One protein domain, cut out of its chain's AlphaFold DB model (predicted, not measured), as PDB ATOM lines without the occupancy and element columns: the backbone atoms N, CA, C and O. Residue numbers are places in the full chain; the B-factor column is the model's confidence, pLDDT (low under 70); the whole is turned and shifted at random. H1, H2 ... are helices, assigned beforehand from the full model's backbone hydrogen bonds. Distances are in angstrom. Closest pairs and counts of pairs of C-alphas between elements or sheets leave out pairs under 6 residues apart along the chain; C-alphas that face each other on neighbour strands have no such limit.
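This is residues 39 to 102 of the 102 residues of an uncharacterized protein of Amanita muscaria Koide BX008 (UniProt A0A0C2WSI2). Two longer helices, H2 and H3, make a helical hairpin whose arms cross at 39 degrees, and the short H1 packs at one end, where H2 begins and H3 ends. The printed part has 64 residues with three named helices, in the order H1, H2, H3, and no named strand; the class is all helix. It is compact, with a radius of gyration of the C-alphas of 12.1 A, but elongated, spanning 39 by 23 by 20 A.

H1, residues 47 to 54, touches H2, residues 64 to 77, with H2's residues 65 to 70 alone; the closest C-alphas, of Phe 52 and Thr 66, are 5.3 A apart. They run the same way at a steep tilt of 43 degrees. H1 also touches H3, residues 84 to 98, with H3's residues 94 to 98 alone; the closest C-alphas, of Leu 49 and Ile 97, are 6.4 A apart. They run opposite ways at a steep tilt of 56 degrees. The hairpin H2 and H3 touch, closest at the C-alphas of Tyr 72 and Phe 90, 5.3 A apart, and run opposite ways at a steep tilt. Helix packing is mostly crossed, with no pair at a shallow tilt. In H1, H2 and H3 every O i to N i+4 pair is within hydrogen-bond range.

H1 begins at C-alpha 47 (206.227, 245.497, 204.313) and is 10.7 A long, H2 19.9 A. H3, 21.7 A, ends at C-alpha 98 (199.459, 250.086, 209.014).

The C-alphas farthest apart, of Val 42 and Glu 81, are 39.3 A apart. The printed part has no cut, and both links are short. Confidence is under 70 at residues 40 to 45, 79, 81 to 84 and 100 to 102.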
ATOM      1  N   GLN A  39     197.407 243.117 192.392       72.00
ATOM      2  CA  GLN A  39     198.306 243.316 193.528       72.00
ATOM      3  C   GLN A  39     198.022 244.678 194.170       72.00
ATOM      4  O   GLN A  39     197.585 245.603 193.485       72.00
ATOM      5  N   LEU A  40     198.301 244.812 195.469       68.38
ATOM      6  CA  LEU A  40     198.246 246.099 196.166       68.38
ATOM      7  C   LEU A  40     199.244 247.087 195.523       68.38
ATOM      8  O   LEU A  40     200.395 246.713 195.280       68.38
ATOM      9  N   PRO A  41     198.857 248.348 195.259       65.56
ATOM     10  CA  PRO A  41     199.742 249.307 194.615       65.56
ATOM     11  C   PRO A  41     200.961 249.605 195.502       65.56
ATOM     12  O   PRO A  41     200.844 249.931 196.685       65.56
ATOM     13  N   VAL A  42     202.164 249.500 194.934       61.53
ATOM     14  CA  VAL A  42     203.412 249.911 195.598       61.53
ATOM     15  C   VAL A  42     203.619 251.414 195.346       61.53
ATOM     16  O   VAL A  42     203.541 251.811 194.184       61.53
ATOM     17  N   PRO A  43     203.895 252.269 196.356       62.50
ATOM     18  CA  PRO A  43     204.167 251.995 197.764       62.50
ATOM     19  C   PRO A  43     202.992 252.453 198.648       62.50
ATOM     20  O   PRO A  43     202.989 253.573 199.143       62.50
ATOM     21  N   SER A  44     201.970 251.619 198.835       67.19
ATOM     22  CA  SER A  44     200.829 251.973 199.701       67.19
ATOM     23  C   SER A  44     200.802 251.215 201.029       67.19
ATOM     24  O   SER A  44     200.025 251.572 201.909       67.19
ATOM     25  N   VAL A  45     201.586 250.144 201.164       68.94
ATOM     26  CA  VAL A  45     201.387 249.136 202.211       68.94
ATOM     27  C   VAL A  45     202.725 248.838 202.894       68.94
ATOM     28  O   VAL A  45     203.683 248.499 202.189       68.94
ATOM     29  N   PRO A  46     202.819 248.978 204.231       75.38
ATOM     30  CA  PRO A  46     204.011 248.609 204.990       75.38
ATOM     31  C   PRO A  46     204.442 247.163 204.694       75.38
ATOM     32  O   PRO A  46     203.573 246.302 204.548       75.38
ATOM     33  N   PRO A  47     205.752 246.852 204.615       75.06
ATOM     34  CA  PRO A  47     206.227 245.497 204.313       75.06
ATOM     35  C   PRO A  47     205.631 244.407 205.217       75.06
ATOM     36  O   PRO A  47     205.239 243.358 204.718       75.06
ATOM     37  N   ALA A  48     205.468 244.690 206.512       73.38
ATOM     38  CA  ALA A  48     204.827 243.777 207.459       73.38
ATOM     39  C   ALA A  48     203.351 243.489 207.109       73.38
ATOM     40  O   ALA A  48     202.892 242.357 207.222       73.38
ATOM     41  N   LEU A  49     202.616 244.482 206.594       80.00
ATOM     42  CA  LEU A  49     201.233 244.286 206.151       80.00
ATOM     43  C   LEU A  49     201.161 243.486 204.841       80.00
ATOM     44  O   LEU A  49     200.216 242.731 204.632       80.00
ATOM     45  N   ARG A  50     202.179 243.599 203.976       81.75
ATOM     46  CA  ARG A  50     202.282 242.768 202.769       81.75
ATOM     47  C   ARG A  50     202.432 241.290 203.119       81.75
ATOM     48  O   ARG A  50     201.696 240.482 202.567       81.75
ATOM     49  N   HIS A  51     203.343 240.949 204.031       85.06
ATOM     50  CA  HIS A  51     203.544 239.561 204.455       85.06
ATOM     51  C   HIS A  51     202.259 238.947 205.017       85.06
ATOM     52  O   HIS A  51     201.921 237.823 204.655       85.06
ATOM     53  N   PHE A  52     201.512 239.703 205.825       84.94
ATOM     54  CA  PHE A  52     200.191 239.294 206.300       84.94
ATOM     55  C   PHE A  52     199.201 239.024 205.156       84.94
ATOM     56  O   PHE A  52     198.535 237.995 205.165       84.94
ATOM     57  N   CYS A  53     199.117 239.904 204.153       80.56
ATOM     58  CA  CYS A  53     198.203 239.715 203.021       80.56
ATOM     59  C   CYS A  53     198.577 238.535 202.108       80.56
ATOM     60  O   CYS A  53     197.700 237.976 201.456       80.56
ATOM     61  N   GLU A  54     199.864 238.197 202.010       83.06
ATOM     62  CA  GLU A  54     200.375 237.148 201.115       83.06
ATOM     63  C   GLU A  54     200.496 235.773 201.797       83.06
ATOM     64  O   GLU A  54     200.673 234.765 201.112       83.06
ATOM     65  N   THR A  55     200.399 235.709 203.130       86.44
ATOM     66  CA  THR A  55     200.575 234.474 203.908       86.44
ATOM     67  C   THR A  55     199.231 233.933 204.388       86.44
ATOM     68  O   THR A  55     198.612 234.501 205.282       86.44
ATOM     69  N   GLU A  56     198.802 232.794 203.840       82.56
ATOM     70  CA  GLU A  56     197.532 232.155 204.226       82.56
ATOM     71  C   GLU A  56     197.628 231.337 205.528       82.56
ATOM     72  O   GLU A  56     196.690 231.326 206.320       82.56
ATOM     73  N   ASP A  57     198.752 230.647 205.769       87.06
ATOM     74  CA  ASP A  57     198.972 229.832 206.976       87.06
ATOM     75  C   ASP A  57     199.973 230.525 207.903       87.06
ATOM     76  O   ASP A  57     201.137 230.715 207.541       87.06
ATOM     77  N   ARG A  58     199.559 230.815 209.143       89.19
ATOM     78  CA  ARG A  58     200.430 231.401 210.176       89.19
ATOM     79  C   ARG A  58     201.740 230.640 210.384       89.19
ATOM     80  O   ARG A  58     202.735 231.238 210.768       89.19
ATOM     81  N   ARG A  59     201.781 229.328 210.134       91.12
ATOM     82  CA  ARG A  59     203.002 228.505 210.263       91.12
ATOM     83  C   ARG A  59     204.066 228.841 209.222       91.12
ATOM     84  O   ARG A  59     205.219 228.460 209.402       91.12
ATOM     85  N   LEU A  60     203.672 229.506 208.139       92.25
ATOM     86  CA  LEU A  60     204.545 229.975 207.069       92.25
ATOM     87  C   LEU A  60     204.904 231.458 207.229       92.25
ATOM     88  O   LEU A  60     205.522 232.026 206.330       92.25
ATOM     89  N   ALA A  61     204.527 232.082 208.352       90.75
ATOM     90  CA  ALA A  61     204.805 233.484 208.610       90.75
ATOM     91  C   ALA A  61     206.320 233.770 208.552       90.75
ATOM     92  O   ALA A  61     207.103 233.076 209.208       90.75
ATOM     93  N   PRO A  62     206.746 234.794 207.790       89.19
ATOM     94  CA  PRO A  62     208.157 235.148 207.655       89.19
ATOM     95  C   PRO A  62     208.720 235.889 208.877       89.19
ATOM     96  O   PRO A  62     209.939 235.979 209.020       89.19
ATOM     97  N   ASP A  63     207.855 236.424 209.743       87.69
ATOM     98  CA  ASP A  63     208.215 237.186 210.936       87.69
ATOM     99  C   ASP A  63     207.169 237.036 212.058       87.69
ATOM    100  O   ASP A  63     206.024 236.631 211.825       87.69
ATOM    101  N   ASP A  64     207.578 237.368 213.285       87.62
ATOM    102  CA  ASP A  64     206.754 237.222 214.492       87.62
ATOM    103  C   ASP A  64     205.494 238.100 214.459       87.62
ATOM    104  O   ASP A  64     204.450 237.696 214.974       87.62
ATOM    105  N   ALA A  65     205.561 239.279 213.830       85.31
ATOM    106  CA  ALA A  65     204.422 240.189 213.719       85.31
ATOM    107  C   ALA A  65     203.336 239.604 212.804       85.31
ATOM    108  O   ALA A  65     202.156 239.591 213.153       85.31
ATOM    109  N   THR A  66     203.740 239.038 211.666       88.81
ATOM    110  CA  THR A  66     202.850 238.325 210.744       88.81
ATOM    111  C   THR A  66     202.234 237.102 211.421       88.81
ATOM    112  O   THR A  66     201.032 236.862 211.286       88.81
ATOM    113  N   TYR A  67     203.022 236.353 212.201       90.75
ATOM    114  CA  TYR A  67     202.518 235.217 212.973       90.75
ATOM    115  C   TYR A  67     201.455 235.643 213.994       90.75
ATOM    116  O   TYR A  67     200.388 235.028 214.056       90.75
ATOM    117  N   ALA A  68     201.733 236.681 214.789       88.38
ATOM    118  CA  ALA A  68     200.821 237.181 215.815       88.38
ATOM    119  C   ALA A  68     199.499 237.662 215.204       88.38
ATOM    120  O   ALA A  68     198.425 237.249 215.646       88.38
ATOM    121  N   LEU A  69     199.572 238.441 214.122       89.25
ATOM    122  CA  LEU A  69     198.390 238.974 213.453       89.25
ATOM    123  C   LEU A  69     197.518 237.864 212.837       89.25
ATOM    124  O   LEU A  69     196.297 237.880 213.004       89.25
ATOM    125  N   LEU A  70     198.123 236.861 212.190       90.69
ATOM    126  CA  LEU A  70     197.394 235.687 211.684       90.69
ATOM    127  C   LEU A  70     196.827 234.828 212.823       90.69
ATOM    128  O   LEU A  70     195.721 234.304 212.712       90.69
ATOM    129  N   HIS A  71     197.538 234.710 213.947       89.81
ATOM    130  CA  HIS A  71     197.033 234.002 215.121       89.81
ATOM    131  C   HIS A  71     195.773 234.662 215.689       89.81
ATOM    132  O   HIS A  71     194.802 233.961 215.981       89.81
ATOM    133  N   TYR A  72     195.760 235.990 215.819       88.31
ATOM    134  CA  TYR A  72     194.562 236.705 216.250       88.31
ATOM    135  C   TYR A  72     193.438 236.611 215.216       88.31
ATOM    136  O   TYR A  72     192.292 236.398 215.608       88.31
ATOM    137  N   LEU A  73     193.746 236.660 213.914       89.06
ATOM    138  CA  LEU A  73     192.748 236.440 212.863       89.06
ATOM    139  C   LEU A  73     192.067 235.068 212.997       89.06
ATOM    140  O   LEU A  73     190.841 234.994 212.933       89.06
ATOM    141  N   ASP A  74     192.827 234.000 213.257       88.62
ATOM    142  CA  ASP A  74     192.270 232.658 213.480       88.62
ATOM    143  C   ASP A  74     191.310 232.619 214.682       88.62
ATOM    144  O   ASP A  74     190.275 231.949 214.646       88.62
ATOM    145  N   LEU A  75     191.652 233.332 215.761       86.06
ATOM    146  CA  LEU A  75     190.811 233.436 216.957       86.06
ATOM    147  C   LEU A  75     189.522 234.224 216.683       86.06
ATOM    148  O   LEU A  75     188.472 233.861 217.208       86.06
ATOM    149  N   VAL A  76     189.594 235.262 215.848       83.88
ATOM    150  CA  VAL A  76     188.435 236.070 215.435       83.88
ATOM    151  C   VAL A  76     187.516 235.297 214.487       83.88
ATOM    152  O   VAL A  76     186.297 235.413 214.596       83.88
ATOM    153  N   GLN A  77     188.069 234.496 213.572       81.81
ATOM    154  CA  GLN A  77     187.281 233.689 212.630       81.81
ATOM    155  C   GLN A  77     186.563 232.512 213.302       81.81
ATOM    156  O   GLN A  77     185.516 232.076 212.825       81.81
ATOM    157  N   ASN A  78     187.101 232.000 214.412       79.50
ATOM    158  CA  ASN A  78     186.470 230.956 215.215       79.50
ATOM    159  C   ASN A  78     186.373 231.389 216.686       79.50
ATOM    160  O   ASN A  78     187.101 230.860 217.541       79.50
ATOM    161  N   PRO A  79     185.496 232.362 216.989       66.50
ATOM    162  CA  PRO A  79     185.394 232.913 218.322       66.50
ATOM    163  C   PRO A  79     184.838 231.837 219.256       66.50
ATOM    164  O   PRO A  79     183.680 231.430 219.166       66.50
ATOM    165  N   LYS A  80     185.681 231.360 220.172       70.12
ATOM    166  CA  LYS A  80     185.202 230.679 221.374       70.12
ATOM    167  C   LYS A  80     184.476 231.711 222.234       70.12
ATOM    168  O   LYS A  80     184.862 232.881 222.241       70.12
ATOM    169  N   GLU A  81     183.437 231.276 222.944       58.25
ATOM    170  CA  GLU A  81     182.797 232.094 223.978       58.25
ATOM    171  C   GLU A  81     183.915 232.639 224.891       58.25
ATOM    172  O   GLU A  81     184.684 231.836 225.417       58.25
ATOM    173  N   ASP A  82     184.040 233.974 224.993       64.12
ATOM    174  CA  ASP A  82     185.074 234.735 225.742       64.12
ATOM    175  C   ASP A  82     186.324 235.251 224.972       64.12
ATOM    176  O   ASP A  82     187.355 235.547 225.572       64.12
ATOM    177  N   LEU A  83     186.266 235.410 223.641       66.06
ATOM    178  CA  LEU A  83     187.374 235.979 222.838       66.06
ATOM    179  C   LEU A  83     187.138 237.408 222.307       66.06
ATOM    180  O   LEU A  83     187.712 237.780 221.286       66.06
ATOM    181  N   GLU A  84     186.354 238.247 222.991       69.44
ATOM    182  CA  GLU A  84     186.167 239.657 222.582       69.44
ATOM    183  C   GLU A  84     187.507 240.411 222.478       69.44
ATOM    184  O   GLU A  84     187.752 241.125 221.504       69.44
ATOM    185  N   ALA A  85     188.436 240.135 223.398       78.62
ATOM    186  CA  ALA A  85     189.785 240.697 223.376       78.62
ATOM    187  C   ALA A  85     190.600 240.301 222.128       78.62
ATOM    188  O   ALA A  85     191.532 241.007 221.757       78.62
ATOM    189  N   ALA A  86     190.279 239.188 221.454       81.81
ATOM    190  CA  ALA A  86     190.986 238.790 220.234       81.81
ATOM    191  C   ALA A  86     190.704 239.754 219.075       81.81
ATOM    192  O   ALA A  86     191.611 240.053 218.301       81.81
ATOM    193  N   VAL A  87     189.477 240.278 218.989       81.19
ATOM    194  CA  VAL A  87     189.104 241.294 217.992       81.19
ATOM    195  C   VAL A  87     189.842 242.601 218.272       81.19
ATOM    196  O   VAL A  87     190.371 243.215 217.348       81.19
ATOM    197  N   GLU A  88     189.910 243.007 219.542       84.12
ATOM    198  CA  GLU A  88     190.618 244.221 219.958       84.12
ATOM    199  C   GLU A  88     192.119 244.132 219.667       84.12
ATOM    200  O   GLU A  88     192.671 245.046 219.058       84.12
ATOM    201  N   ASN A  89     192.761 243.014 220.025       86.94
ATOM    202  CA  ASN A  89     194.186 242.791 219.764       86.94
ATOM    203  C   ASN A  89     194.482 242.727 218.261       86.94
ATOM    204  O   ASN A  89     195.403 243.390 217.794       86.94
ATOM    205  N   PHE A  90     193.657 242.015 217.483       87.75
ATOM    206  CA  PHE A  90     193.790 241.987 216.026       87.75
ATOM    207  C   PHE A  90     193.719 243.398 215.425       87.75
ATOM    208  O   PHE A  90     194.551 243.772 214.600       87.75
ATOM    209  N   ALA A  91     192.730 244.195 215.843       87.44
ATOM    210  CA  ALA A  91     192.556 245.553 215.346       87.44
ATOM    211  C   ALA A  91     193.711 246.474 215.763       87.44
ATOM    212  O   ALA A  91     194.158 247.290 214.955       87.44
ATOM    213  N   PHE A  92     194.195 246.345 217.000       88.56
ATOM    214  CA  PHE A  92     195.331 247.107 217.506       88.56
ATOM    215  C   PHE A  92     196.599 246.823 216.694       88.56
ATOM    216  O   PHE A  92     197.164 247.758 216.121       88.56
ATOM    217  N   ASP A  93     196.977 245.550 216.559       86.75
ATOM    218  CA  ASP A  93     198.185 245.132 215.839       86.75
ATOM    219  C   ASP A  93     198.124 245.551 214.363       86.75
ATOM    220  O   ASP A  93     199.086 246.088 213.807       86.75
ATOM    221  N   LEU A  94     196.961 245.384 213.721       87.69
ATOM    222  CA  LEU A  94     196.751 245.806 212.335       87.69
ATOM    223  C   LEU A  94     196.938 247.323 212.164       87.69
ATOM    224  O   LEU A  94     197.566 247.780 211.202       87.69
ATOM    225  N   LEU A  95     196.390 248.119 213.086       86.31
ATOM    226  CA  LEU A  95     196.511 249.575 213.052       86.31
ATOM    227  C   LEU A  95     197.944 250.028 213.317       86.31
ATOM    228  O   LEU A  95     198.429 250.918 212.616       86.31
ATOM    229  N   GLU A  96     198.634 249.408 214.268       85.75
ATOM    230  CA  GLU A  96     200.039 249.691 214.552       85.75
ATOM    231  C   GLU A  96     200.900 249.452 213.308       85.75
ATOM    232  O   GLU A  96     201.572 250.381 212.841       85.75
ATOM    233  N   ILE A  97     200.768 248.273 212.691       81.12
ATOM    234  CA  ILE A  97     201.482 247.896 211.466       81.12
ATOM    235  C   ILE A  97     201.161 248.867 210.321       81.12
ATOM    236  O   ILE A  97     202.070 249.341 209.636       81.12
ATOM    237  N   SER A  98     199.882 249.197 210.109       77.44
ATOM    238  CA  SER A  98     199.459 250.086 209.014       77.44
ATOM    239  C   SER A  98     199.882 251.548 209.210       77.44
ATOM    240  O   SER A  98     200.066 252.271 208.230       77.44
ATOM    241  N   SER A  99     200.083 251.983 210.459       76.50
ATOM    242  CA  SER A  99     200.469 253.358 210.790       76.50
ATOM    243  C   SER A  99     201.931 253.690 210.476       76.50
ATOM    244  O   SER A  99     202.313 254.861 210.536       76.50
ATOM    245  N   GLY A 100     202.752 252.685 210.146       63.75
ATOM    246  CA  GLY A 100     204.165 252.867 209.801       63.75
ATOM    247  C   GLY A 100     205.030 253.372 210.960       63.75
ATOM    248  O   GLY A 100     206.132 253.865 210.728       63.75
ATOM    249  N   LYS A 101     204.541 253.288 212.203       56.12
ATOM    250  CA  LYS A 101     205.319 253.575 213.410       56.12
ATOM    251  C   LYS A 101     206.085 252.320 213.824       56.12
ATOM    252  O   LYS A 101     205.729 251.680 214.803       56.12
ATOM    253  N   THR A 102     207.102 251.953 213.058       51.94
ATOM    254  CA  THR A 102     208.105 250.949 213.444       51.94
ATOM    255  C   THR A 102     209.474 251.377 212.947       51.94
ATOM    256  O   THR A 102     209.567 251.847 211.791       51.94
TER     257      THR A 102